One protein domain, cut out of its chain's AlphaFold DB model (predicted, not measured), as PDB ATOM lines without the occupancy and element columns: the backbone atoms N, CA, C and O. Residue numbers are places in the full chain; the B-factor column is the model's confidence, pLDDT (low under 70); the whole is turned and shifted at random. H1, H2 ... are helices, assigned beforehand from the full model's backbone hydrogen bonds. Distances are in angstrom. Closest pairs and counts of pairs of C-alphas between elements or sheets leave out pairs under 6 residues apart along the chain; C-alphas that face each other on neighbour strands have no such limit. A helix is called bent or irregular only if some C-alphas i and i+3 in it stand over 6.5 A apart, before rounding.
ATOM      1  N   GLU A   7     -15.598 -19.244  37.973       94.50
ATOM      2  CA  GLU A   7     -14.206 -19.606  37.718       94.50
ATOM      3  C   GLU A   7     -13.695 -18.943  36.435       94.50
ATOM      4  O   GLU A   7     -12.551 -18.488  36.378       94.50
ATOM      5  N   TRP A   8     -14.545 -18.844  35.404       92.69
ATOM      6  CA  TRP A   8     -14.179 -18.191  34.148       92.69
ATOM      7  C   TRP A   8     -13.973 -16.689  34.307       92.69
ATOM      8  O   TRP A   8     -13.033 -16.113  33.755       92.69
ATOM      9  N   PHE A   9     -14.852 -16.076  35.084       92.31
ATOM     10  CA  PHE A   9     -14.788 -14.683  35.479       92.31
ATOM     11  C   PHE A   9     -13.519 -14.407  36.299       92.31
ATOM     12  O   PHE A   9     -12.699 -13.572  35.906       92.31
ATOM     13  N   GLN A  10     -13.284 -15.187  37.351       93.50
ATOM     14  CA  GLN A  10     -12.118 -15.041  38.217       93.50
ATOM     15  C   GLN A  10     -10.796 -15.228  37.464       93.50
ATOM     16  O   GLN A  10      -9.842 -14.477  37.665       93.50
ATOM     17  N   ALA A  11     -10.736 -16.183  36.533       94.31
ATOM     18  CA  ALA A  11      -9.542 -16.415  35.728       94.31
ATOM     19  C   ALA A  11      -9.160 -15.215  34.842       94.31
ATOM     20  O   ALA A  11      -7.995 -15.112  34.439       94.31
ATOM     21  N   ARG A  12     -10.111 -14.323  34.532       94.69
ATOM     22  CA  ARG A  12      -9.951 -13.173  33.623       94.69
ATOM     23  C   ARG A  12      -9.825 -11.829  34.338       94.69
ATOM     24  O   ARG A  12      -9.429 -10.862  33.692       94.69
ATOM     25  N   LEU A  13     -10.138 -11.782  35.629       96.12
ATOM     26  CA  LEU A  13     -10.131 -10.577  36.451       96.12
ATOM     27  C   LEU A  13      -8.817  -9.795  36.306       96.12
ATOM     28  O   LEU A  13      -7.732 -10.333  36.552       96.12
ATOM     29  N   GLY A  14      -8.906  -8.531  35.885       95.69
ATOM     30  CA  GLY A  14      -7.750  -7.650  35.769       95.69
ATOM     31  C   GLY A  14      -6.742  -8.060  34.690       95.69
ATOM     32  O   GLY A  14      -5.599  -7.593  34.718       95.69
ATOM     33  N   LYS A  15      -7.115  -8.929  33.741       95.88
ATOM     34  CA  LYS A  15      -6.244  -9.373  32.643       95.88
ATOM     35  C   LYS A  15      -6.694  -8.799  31.307       95.88
ATOM     36  O   LYS A  15      -7.880  -8.620  31.042       95.88
ATOM     37  N   VAL A  16      -5.723  -8.570  30.424       96.50
ATOM     38  CA  VAL A  16      -6.016  -8.263  29.023       96.50
ATOM     39  C   VAL A  16      -6.644  -9.495  28.376       96.50
ATOM     40  O   VAL A  16      -6.122 -10.603  28.479       96.50
ATOM     41  N   THR A  17      -7.776  -9.300  27.706       94.69
ATOM     42  CA  THR A  17      -8.526 -10.377  27.045       94.69
ATOM     43  C   THR A  17      -8.544 -10.184  25.537       94.69
ATOM     44  O   THR A  17      -8.595  -9.045  25.076       94.69
ATOM     45  N   ALA A  18      -8.609 -11.279  24.775       94.50
ATOM     46  CA  ALA A  18      -8.642 -11.241  23.309       94.50
ATOM     47  C   ALA A  18      -9.718 -10.294  22.741       94.50
ATOM     48  O   ALA A  18      -9.439  -9.529  21.827       94.50
ATOM     49  N   SER A  19     -10.913 -10.251  23.339       90.19
ATOM     50  CA  SER A  19     -12.007  -9.369  22.904       90.19
ATOM     51  C   SER A  19     -11.724  -7.867  23.061       90.19
ATOM     52  O   SER A  19     -12.407  -7.062  22.446       90.19
ATOM     53  N   ASN A  20     -10.735  -7.481  23.873       93.50
ATOM     54  CA  ASN A  20     -10.343  -6.085  24.105       93.50
ATOM     55  C   ASN A  20      -8.913  -5.780  23.629       93.50
ATOM     56  O   ASN A  20      -8.394  -4.698  23.894       93.50
ATOM     57  N   ILE A  21      -8.264  -6.706  22.911       96.31
ATOM     58  CA  ILE A  21      -6.887  -6.507  22.438       96.31
ATOM     59  C   ILE A  21      -6.777  -5.303  21.497       96.31
ATOM     60  O   ILE A  21      -5.778  -4.590  21.510       96.31
ATOM     61  N   TYR A  22      -7.842  -5.021  20.744       96.25
ATOM     62  CA  TYR A  22      -7.923  -3.848  19.884       96.25
ATOM     63  C   TYR A  22      -7.708  -2.549  20.669       96.25
ATOM     64  O   TYR A  22      -6.945  -1.697  20.225       96.25
ATOM     65  N   SER A  23      -8.303  -2.409  21.858       95.56
ATOM     66  CA  SER A  23      -8.123  -1.225  22.710       95.56
ATOM     67  C   SER A  23      -6.677  -1.049  23.175       95.56
ATOM     68  O   SER A  23      -6.240   0.076  23.388       95.56
ATOM     69  N   VAL A  24      -5.922  -2.146  23.296       96.75
ATOM     70  CA  VAL A  24      -4.502  -2.127  23.677       96.75
ATOM     71  C   VAL A  24      -3.604  -1.743  22.502       96.75
ATOM     72  O   VAL A  24      -2.654  -0.983  22.664       96.75
ATOM     73  N   LEU A  25      -3.899  -2.274  21.315       96.62
ATOM     74  CA  LEU A  25      -3.063  -2.094  20.126       96.62
ATOM     75  C   LEU A  25      -3.361  -0.799  19.362       96.62
ATOM     76  O   LEU A  25      -2.505  -0.321  18.618       96.62
ATOM     77  N   SER A  26      -4.561  -0.239  19.525       95.94
ATOM     78  CA  SER A  26      -5.005   0.944  18.787       95.94
ATOM     79  C   SER A  26      -4.169   2.174  19.118       95.94
ATOM     80  O   SER A  26      -4.044   2.573  20.279       95.94
ATOM     81  N   LYS A  27      -3.670   2.826  18.067       96.75
ATOM     82  CA  LYS A  27      -2.875   4.051  18.142       96.75
ATOM     83  C   LYS A  27      -3.459   5.126  17.234       96.75
ATOM     84  O   LYS A  27      -4.091   4.832  16.223       96.75
ATOM     85  N   THR A  28      -3.235   6.378  17.608       96.31
ATOM     86  CA  THR A  28      -3.507   7.542  16.760       96.31
ATOM     87  C   THR A  28      -2.521   7.606  15.594       96.31
ATOM     88  O   THR A  28      -1.495   6.924  15.590       96.31
ATOM     89  N   THR A  29      -2.776   8.493  14.632       96.00
ATOM     90  CA  THR A  29      -1.854   8.767  13.514       96.00
ATOM     91  C   THR A  29      -0.456   9.192  13.972       96.00
ATOM     92  O   THR A  29       0.519   8.933  13.278       96.00
ATOM     93  N   LYS A  30      -0.337   9.788  15.167       95.81
ATOM     94  CA  LYS A  30       0.939  10.180  15.792       95.81
ATOM     95  C   LYS A  30       1.599   9.051  16.599       95.81
ATOM     96  O   LYS A  30       2.576   9.292  17.298       95.81
ATOM     97  N   GLY A  31       1.049   7.835  16.568       95.12
ATOM     98  CA  GLY A  31       1.571   6.676  17.299       95.12
ATOM     99  C   GLY A  31       1.247   6.648  18.797       95.12
ATOM    100  O   GLY A  31       1.691   5.735  19.492       95.12
ATOM    101  N   LEU A  32       0.465   7.607  19.301       96.44
ATOM    102  CA  LEU A  32       0.064   7.672  20.710       96.44
ATOM    103  C   LEU A  32      -1.115   6.731  21.007       96.44
ATOM    104  O   LEU A  32      -1.946   6.536  20.113       96.44
ATOM    105  N   PRO A  33      -1.233   6.194  22.238       95.06
ATOM    106  CA  PRO A  33      -2.403   5.429  22.659       95.06
ATOM    107  C   PRO A  33      -3.710   6.206  22.454       95.06
ATOM    108  O   PRO A  33      -3.751   7.432  22.556       95.06
ATOM    109  N   THR A  34      -4.783   5.483  22.143       97.44
ATOM    110  CA  THR A  34      -6.127   6.069  21.990       97.44
ATOM    111  C   THR A  34      -6.839   6.208  23.338       97.44
ATOM    112  O   THR A  34      -6.436   5.580  24.313       97.44
ATOM    113  N   SER A  35      -7.946   6.958  23.405       96.19
ATOM    114  CA  SER A  35      -8.785   7.019  24.619       96.19
ATOM    115  C   SER A  35      -9.239   5.632  25.086       96.19
ATOM    116  O   SER A  35      -9.190   5.336  26.273       96.19
ATOM    117  N   LYS A  36      -9.541   4.731  24.141       95.88
ATOM    118  CA  LYS A  36      -9.913   3.335  24.419       95.88
ATOM    119  C   LYS A  36      -8.856   2.585  25.232       95.88
ATOM    120  O   LYS A  36      -9.209   1.705  26.016       95.88
ATOM    121  N   TYR A  37      -7.576   2.900  25.028       97.25
ATOM    122  CA  TYR A  37      -6.495   2.322  25.820       97.25
ATOM    123  C   TYR A  37      -6.585   2.777  27.277       97.25
ATOM    124  O   TYR A  37      -6.542   1.932  28.168       97.25
ATOM    125  N   GLU A  38      -6.743   4.081  27.520       96.81
ATOM    126  CA  GLU A  38      -6.841   4.620  28.881       96.81
ATOM    127  C   GLU A  38      -8.109   4.128  29.592       96.81
ATOM    128  O   GLU A  38      -8.017   3.656  30.723       96.81
ATOM    129  N   ASP A  39      -9.258   4.105  28.911       95.50
ATOM    130  CA  ASP A  39     -10.513   3.577  29.466       95.50
ATOM    131  C   ASP A  39     -10.366   2.103  29.877       95.50
ATOM    132  O   ASP A  39     -10.737   1.694  30.982       95.50
ATOM    133  N   TYR A  40      -9.770   1.282  29.002       96.12
ATOM    134  CA  TYR A  40      -9.568  -0.137  29.287       96.12
ATOM    135  C   TYR A  40      -8.517  -0.367  30.380       96.12
ATOM    136  O   TYR A  40      -8.672  -1.252  31.220       96.12
ATOM    137  N   LYS A  41      -7.464   0.449  30.416       96.31
ATOM    138  CA  LYS A  41      -6.445   0.417  31.466       96.31
ATOM    139  C   LYS A  41      -7.042   0.756  32.830       96.31
ATOM    140  O   LYS A  41      -6.779   0.022  33.781       96.31
ATOM    141  N   ILE A  42      -7.870   1.800  32.922       96.25
ATOM    142  CA  ILE A  42      -8.588   2.159  34.153       96.25
ATOM    143  C   ILE A  42      -9.484   1.001  34.589       96.25
ATOM    144  O   ILE A  42      -9.399   0.581  35.738       96.25
ATOM    145  N   LYS A  43     -10.253   0.407  33.665       95.44
ATOM    146  CA  LYS A  43     -11.073  -0.778  33.954       95.44
ATOM    147  C   LYS A  43     -10.258  -1.901  34.604       95.44
ATOM    148  O   LYS A  43     -10.644  -2.404  35.656       95.44
ATOM    149  N   LEU A  44      -9.119  -2.276  34.014       96.62
ATOM    150  CA  LEU A  44      -8.274  -3.349  34.551       96.62
ATOM    151  C   LEU A  44      -7.642  -2.994  35.903       96.62
ATOM    152  O   LEU A  44      -7.446  -3.884  36.728       96.62
ATOM    153  N   ILE A  45      -7.301  -1.724  36.137       96.94
ATOM    154  CA  ILE A  45      -6.805  -1.258  37.440       96.94
ATOM    155  C   ILE A  45      -7.910  -1.394  38.489       96.94
ATOM    156  O   ILE A  45      -7.666  -1.990  39.535       96.94
ATOM    157  N   THR A  46      -9.121  -0.921  38.189       96.12
ATOM    158  CA  THR A  46     -10.272  -1.030  39.090       96.12
ATOM    159  C   THR A  46     -10.554  -2.486  39.445       96.12
ATOM    160  O   THR A  46     -10.603  -2.804  40.626       96.12
ATOM    161  N   GLU A  47     -10.613  -3.388  38.459       96.81
ATOM    162  CA  GLU A  47     -10.828  -4.826  38.696       96.81
ATOM    163  C   GLU A  47      -9.767  -5.446  39.620       96.81
ATOM    164  O   GLU A  47     -10.068  -6.313  40.440       96.81
ATOM    165  N   ARG A  48      -8.506  -5.004  39.524       96.88
ATOM    166  CA  ARG A  48      -7.427  -5.489  40.403       96.88
ATOM    167  C   ARG A  48      -7.548  -4.946  41.822       96.88
ATOM    168  O   ARG A  48      -7.239  -5.674  42.762       96.88
ATOM    169  N   LEU A  49      -7.955  -3.687  41.966       97.50
ATOM    170  CA  LEU A  49      -8.090  -3.026  43.264       97.50
ATOM    171  C   LEU A  49      -9.309  -3.537  44.036       97.50
ATOM    172  O   LEU A  49      -9.198  -3.805  45.228       97.50
ATOM    173  N   THR A  50     -10.449  -3.708  43.363       96.06
ATOM    174  CA  THR A  50     -11.694  -4.179  43.991       96.06
ATOM    175  C   THR A  50     -11.751  -5.695  44.116       96.06
ATOM    176  O   THR A  50     -12.484  -6.212  44.950       96.06
ATOM    177  N   ARG A  51     -10.967  -6.416  43.303       94.62
ATOM    178  CA  ARG A  51     -11.095  -7.862  43.071       94.62
ATOM    179  C   ARG A  51     -12.465  -8.278  42.523       94.62
ATOM    180  O   ARG A  51     -12.843  -9.443  42.622       94.62
ATOM    181  N   GLU A  52     -13.177  -7.342  41.911       92.75
ATOM    182  CA  GLU A  52     -14.499  -7.552  41.333       92.75
ATOM    183  C   GLU A  52     -14.473  -7.275  39.835       92.75
ATOM    184  O   GLU A  52     -13.719  -6.431  39.347       92.75
ATOM    185  N   ILE A  53     -15.317  -7.980  39.087       87.75
ATOM    186  CA  ILE A  53     -15.415  -7.781  37.643       87.75
ATOM    187  C   ILE A  53     -16.269  -6.564  37.362       87.75
ATOM    188  O   ILE A  53     -17.398  -6.455  37.836       87.75
ATOM    189  N   SER A  54     -15.744  -5.678  36.521       83.88
ATOM    190  CA  SER A  54     -16.494  -4.518  36.072       83.88
ATOM    191  C   SER A  54     -17.746  -4.969  35.313       83.88
ATOM    192  O   SER A  54     -17.639  -5.810  34.409       83.88
ATOM    193  N   PRO A  55     -18.917  -4.371  35.597       80.62
ATOM    194  CA  PRO A  55     -20.131  -4.658  34.851       80.62
ATOM    195  C   PRO A  55     -19.897  -4.419  33.356       80.62
ATOM    196  O   PRO A  55     -19.142  -3.527  32.953       80.62
ATOM    197  N   TYR A  56     -20.514  -5.259  32.531       79.88
ATOM    198  CA  TYR A  56     -20.477  -5.143  31.080       79.88
ATOM    199  C   TYR A  56     -21.902  -5.088  30.545       79.88
ATOM    200  O   TYR A  56     -22.818  -5.659  31.135       79.88
ATOM    201  N   TYR A  57     -22.080  -4.390  29.427       82.56
ATOM    202  CA  TYR A  57     -23.353  -4.379  28.725       82.56
ATOM    203  C   TYR A  57     -23.441  -5.615  27.826       82.56
ATOM    204  O   TYR A  57     -22.492  -5.957  27.120       82.56
ATOM    205  N   GLU A  58     -24.576  -6.301  27.867       86.75
ATOM    206  CA  GLU A  58     -24.874  -7.408  26.965       86.75
ATOM    207  C   GLU A  58     -25.620  -6.861  25.746       86.75
ATOM    208  O   GLU A  58     -26.620  -6.160  25.900       86.75
ATOM    209  N   THR A  59     -25.136  -7.160  24.541       91.06
ATOM    210  CA  THR A  59     -25.858  -6.844  23.300       91.06
ATOM    211  C   THR A  59     -26.815  -7.963  22.910       91.06
ATOM    212  O   THR A  59     -26.653  -9.109  23.339       91.06
ATOM    213  N   GLU A  60     -27.773  -7.645  22.035       93.81
ATOM    214  CA  GLU A  60     -28.678  -8.622  21.413       93.81
ATOM    215  C   GLU A  60     -27.889  -9.794  20.801       93.81
ATOM    216  O   GLU A  60     -28.151 -10.955  21.113       93.81
ATOM    217  N   ASP A  61     -26.830  -9.490  20.044       91.88
ATOM    218  CA  ASP A  61     -25.967 -10.494  19.412       91.88
ATOM    219  C   ASP A  61     -25.288 -11.415  20.436       91.88
ATOM    220  O   ASP A  61     -25.226 -12.631  20.250       91.88
ATOM    221  N   MET A  62     -24.798 -10.868  21.559       89.94
ATOM    222  CA  MET A  62     -24.175 -11.673  22.619       89.94
ATOM    223  C   MET A  62     -25.174 -12.635  23.262       89.94
ATOM    224  O   MET A  62     -24.809 -13.765  23.605       89.94
ATOM    225  N   ARG A  63     -26.421 -12.188  23.438       89.88
ATOM    226  CA  ARG A  63     -27.504 -13.002  23.988       89.88
ATOM    227  C   ARG A  63     -27.937 -14.081  22.997       89.88
ATOM    228  O   ARG A  63     -28.101 -15.233  23.394       89.88
ATOM    229  N   TRP A  64     -28.048 -13.737  21.718       92.62
ATOM    230  CA  TRP A  64     -28.376 -14.681  20.654       92.62
ATOM    231  C   TRP A  64     -27.343 -15.811  20.551       92.62
ATOM    232  O   TRP A  64     -27.717 -16.982  20.608       92.62
ATOM    233  N   VAL A  65     -26.045 -15.485  20.529       87.81
ATOM    234  CA  VAL A  65     -24.966 -16.491  20.504       87.81
ATOM    235  C   VAL A  65     -25.026 -17.415  21.723       87.81
ATOM    236  O   VAL A  65     -24.810 -18.622  21.603       87.81
ATOM    237  N   LEU A  66     -25.336 -16.874  22.906       87.12
ATOM    238  CA  LEU A  66     -25.487 -17.692  24.109       87.12
ATOM    239  C   LEU A  66     -26.640 -18.692  23.971       87.12
ATOM    240  O   LEU A  66     -26.496 -19.841  24.384       87.12
ATOM    241  N   ASN A  67     -27.763 -18.258  23.400       89.69
ATOM    242  CA  ASN A  67     -28.926 -19.112  23.186       89.69
ATOM    243  C   ASN A  67     -28.626 -20.217  22.167       89.69
ATOM    244  O   ASN A  67     -28.941 -21.372  22.435       89.69
ATOM    245  N   MET A  68     -27.941 -19.900  21.062       89.38
ATOM    246  CA  MET A  68     -27.517 -20.913  20.088       89.38
ATOM    247  C   MET A  68     -26.596 -21.963  20.696       89.38
ATOM    248  O   MET A  68     -26.742 -23.144  20.419       89.38
ATOM    249  N   LYS A  69     -25.657 -21.552  21.555       82.69
ATOM    250  CA  LYS A  69     -24.713 -22.477  22.197       82.69
ATOM    251  C   LYS A  69     -25.400 -23.483  23.134       82.69
ATOM    252  O   LYS A  69     -24.787 -24.478  23.503       82.69
ATOM    253  N   LYS A  70     -26.639 -23.201  23.551       78.94
ATOM    254  CA  LYS A  70     -27.477 -24.083  24.375       78.94
ATOM    255  C   LYS A  70     -28.407 -24.977  23.549       78.94
ATOM    256  O   LYS A  70     -29.109 -25.792  24.143       78.94
ATOM    257  N   MET A  71     -28.461 -24.802  22.227       69.44
ATOM    258  CA  MET A  71     -29.214 -25.696  21.350       69.44
ATOM    259  C   MET A  71     -28.467 -27.036  21.230       69.44
ATOM    260  O   MET A  71     -27.234 -27.018  21.188       69.44
TER     261      MET A  71
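AT A GLANCE: This is residues 7 to 71 of the 72 residues of an uncharacterized protein of Bartonella grahamii (UniProt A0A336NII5). The longest helix, H3, meets the short helix H2 near its first end in a corner, and the other two helices are strung loosely away from this pair. H1 touches no helix, and residues 56 to 71, of which 60 to 69 belong to H4, stick out as a free arm from a body that by itself spans 39 by 19 by 14 A. The printed part has 65 residues with four named helices, in the order H1, H2, H3, H4, and no named strand; the class is all helix. The whole is loose, with a radius of gyration of the C-alphas of 14.5 A, and only just elongated, spanning 47 by 29 by 16 A.

HOW THE PARTS SIT: Begin at H3, residues 35 to 50, and look at its residues 36 to 40, the part that alone touches H2, residues 18 to 25. The closest C-alphas of the two are those of Ser 23 and Tyr 37, 5.0 A apart. Their lines stand at a steep tilt of 56 degrees and run opposite ways, with the centres 12.5 A apart. H2 is irregular, with C-alphas 19 and 22 lying 7.5 A apart, and its line is a rough one. H1, residues 7 to 12, is apart from H2 and from H3. H4, residues 60 to 69, touches no helix. In H3 and H4 every O i to N i+4 pair is within hydrogen-bond range; in H1 1 of 2 is, and in H2 1 of 4, beside 4 of its 5 O i to N i+3 pairs.

IN THESE COORDINATES: Find C-alpha 35 at (-8.785, 7.019, 24.619); from there H3 runs 22.6 A to C-alpha 50 at (-11.694, -4.179, 43.991). Go back along the chain to Ala 18, where H2 begins, and follow it 11.2 A to Leu 25. Before it, H1 starts at C-alpha 7 at (-14.206, -19.606, 37.718) and runs from Glu 7 to Arg 12, 8.7 A. Then look for H4, which runs 14.4 A from Glu 60 to C-alpha 69 at (-24.713, -22.477, 22.197).

THE WHOLE: The two C-alphas farthest apart are those of Lys 30, in the link from H2 to H3, and Met 71, at 47.2 A. Without residues 56 to 71, which stand free, the body spans 39 by 19 by 14 A. The printed part has no cut. The link from H1 to H2 is tight, with 5 residues, and those from H2 to H3 and from H3 to H4 are short, with 9 residues each. The mean pLDDT of the printed part is 92.8, and one residue, Met 71, is under 70.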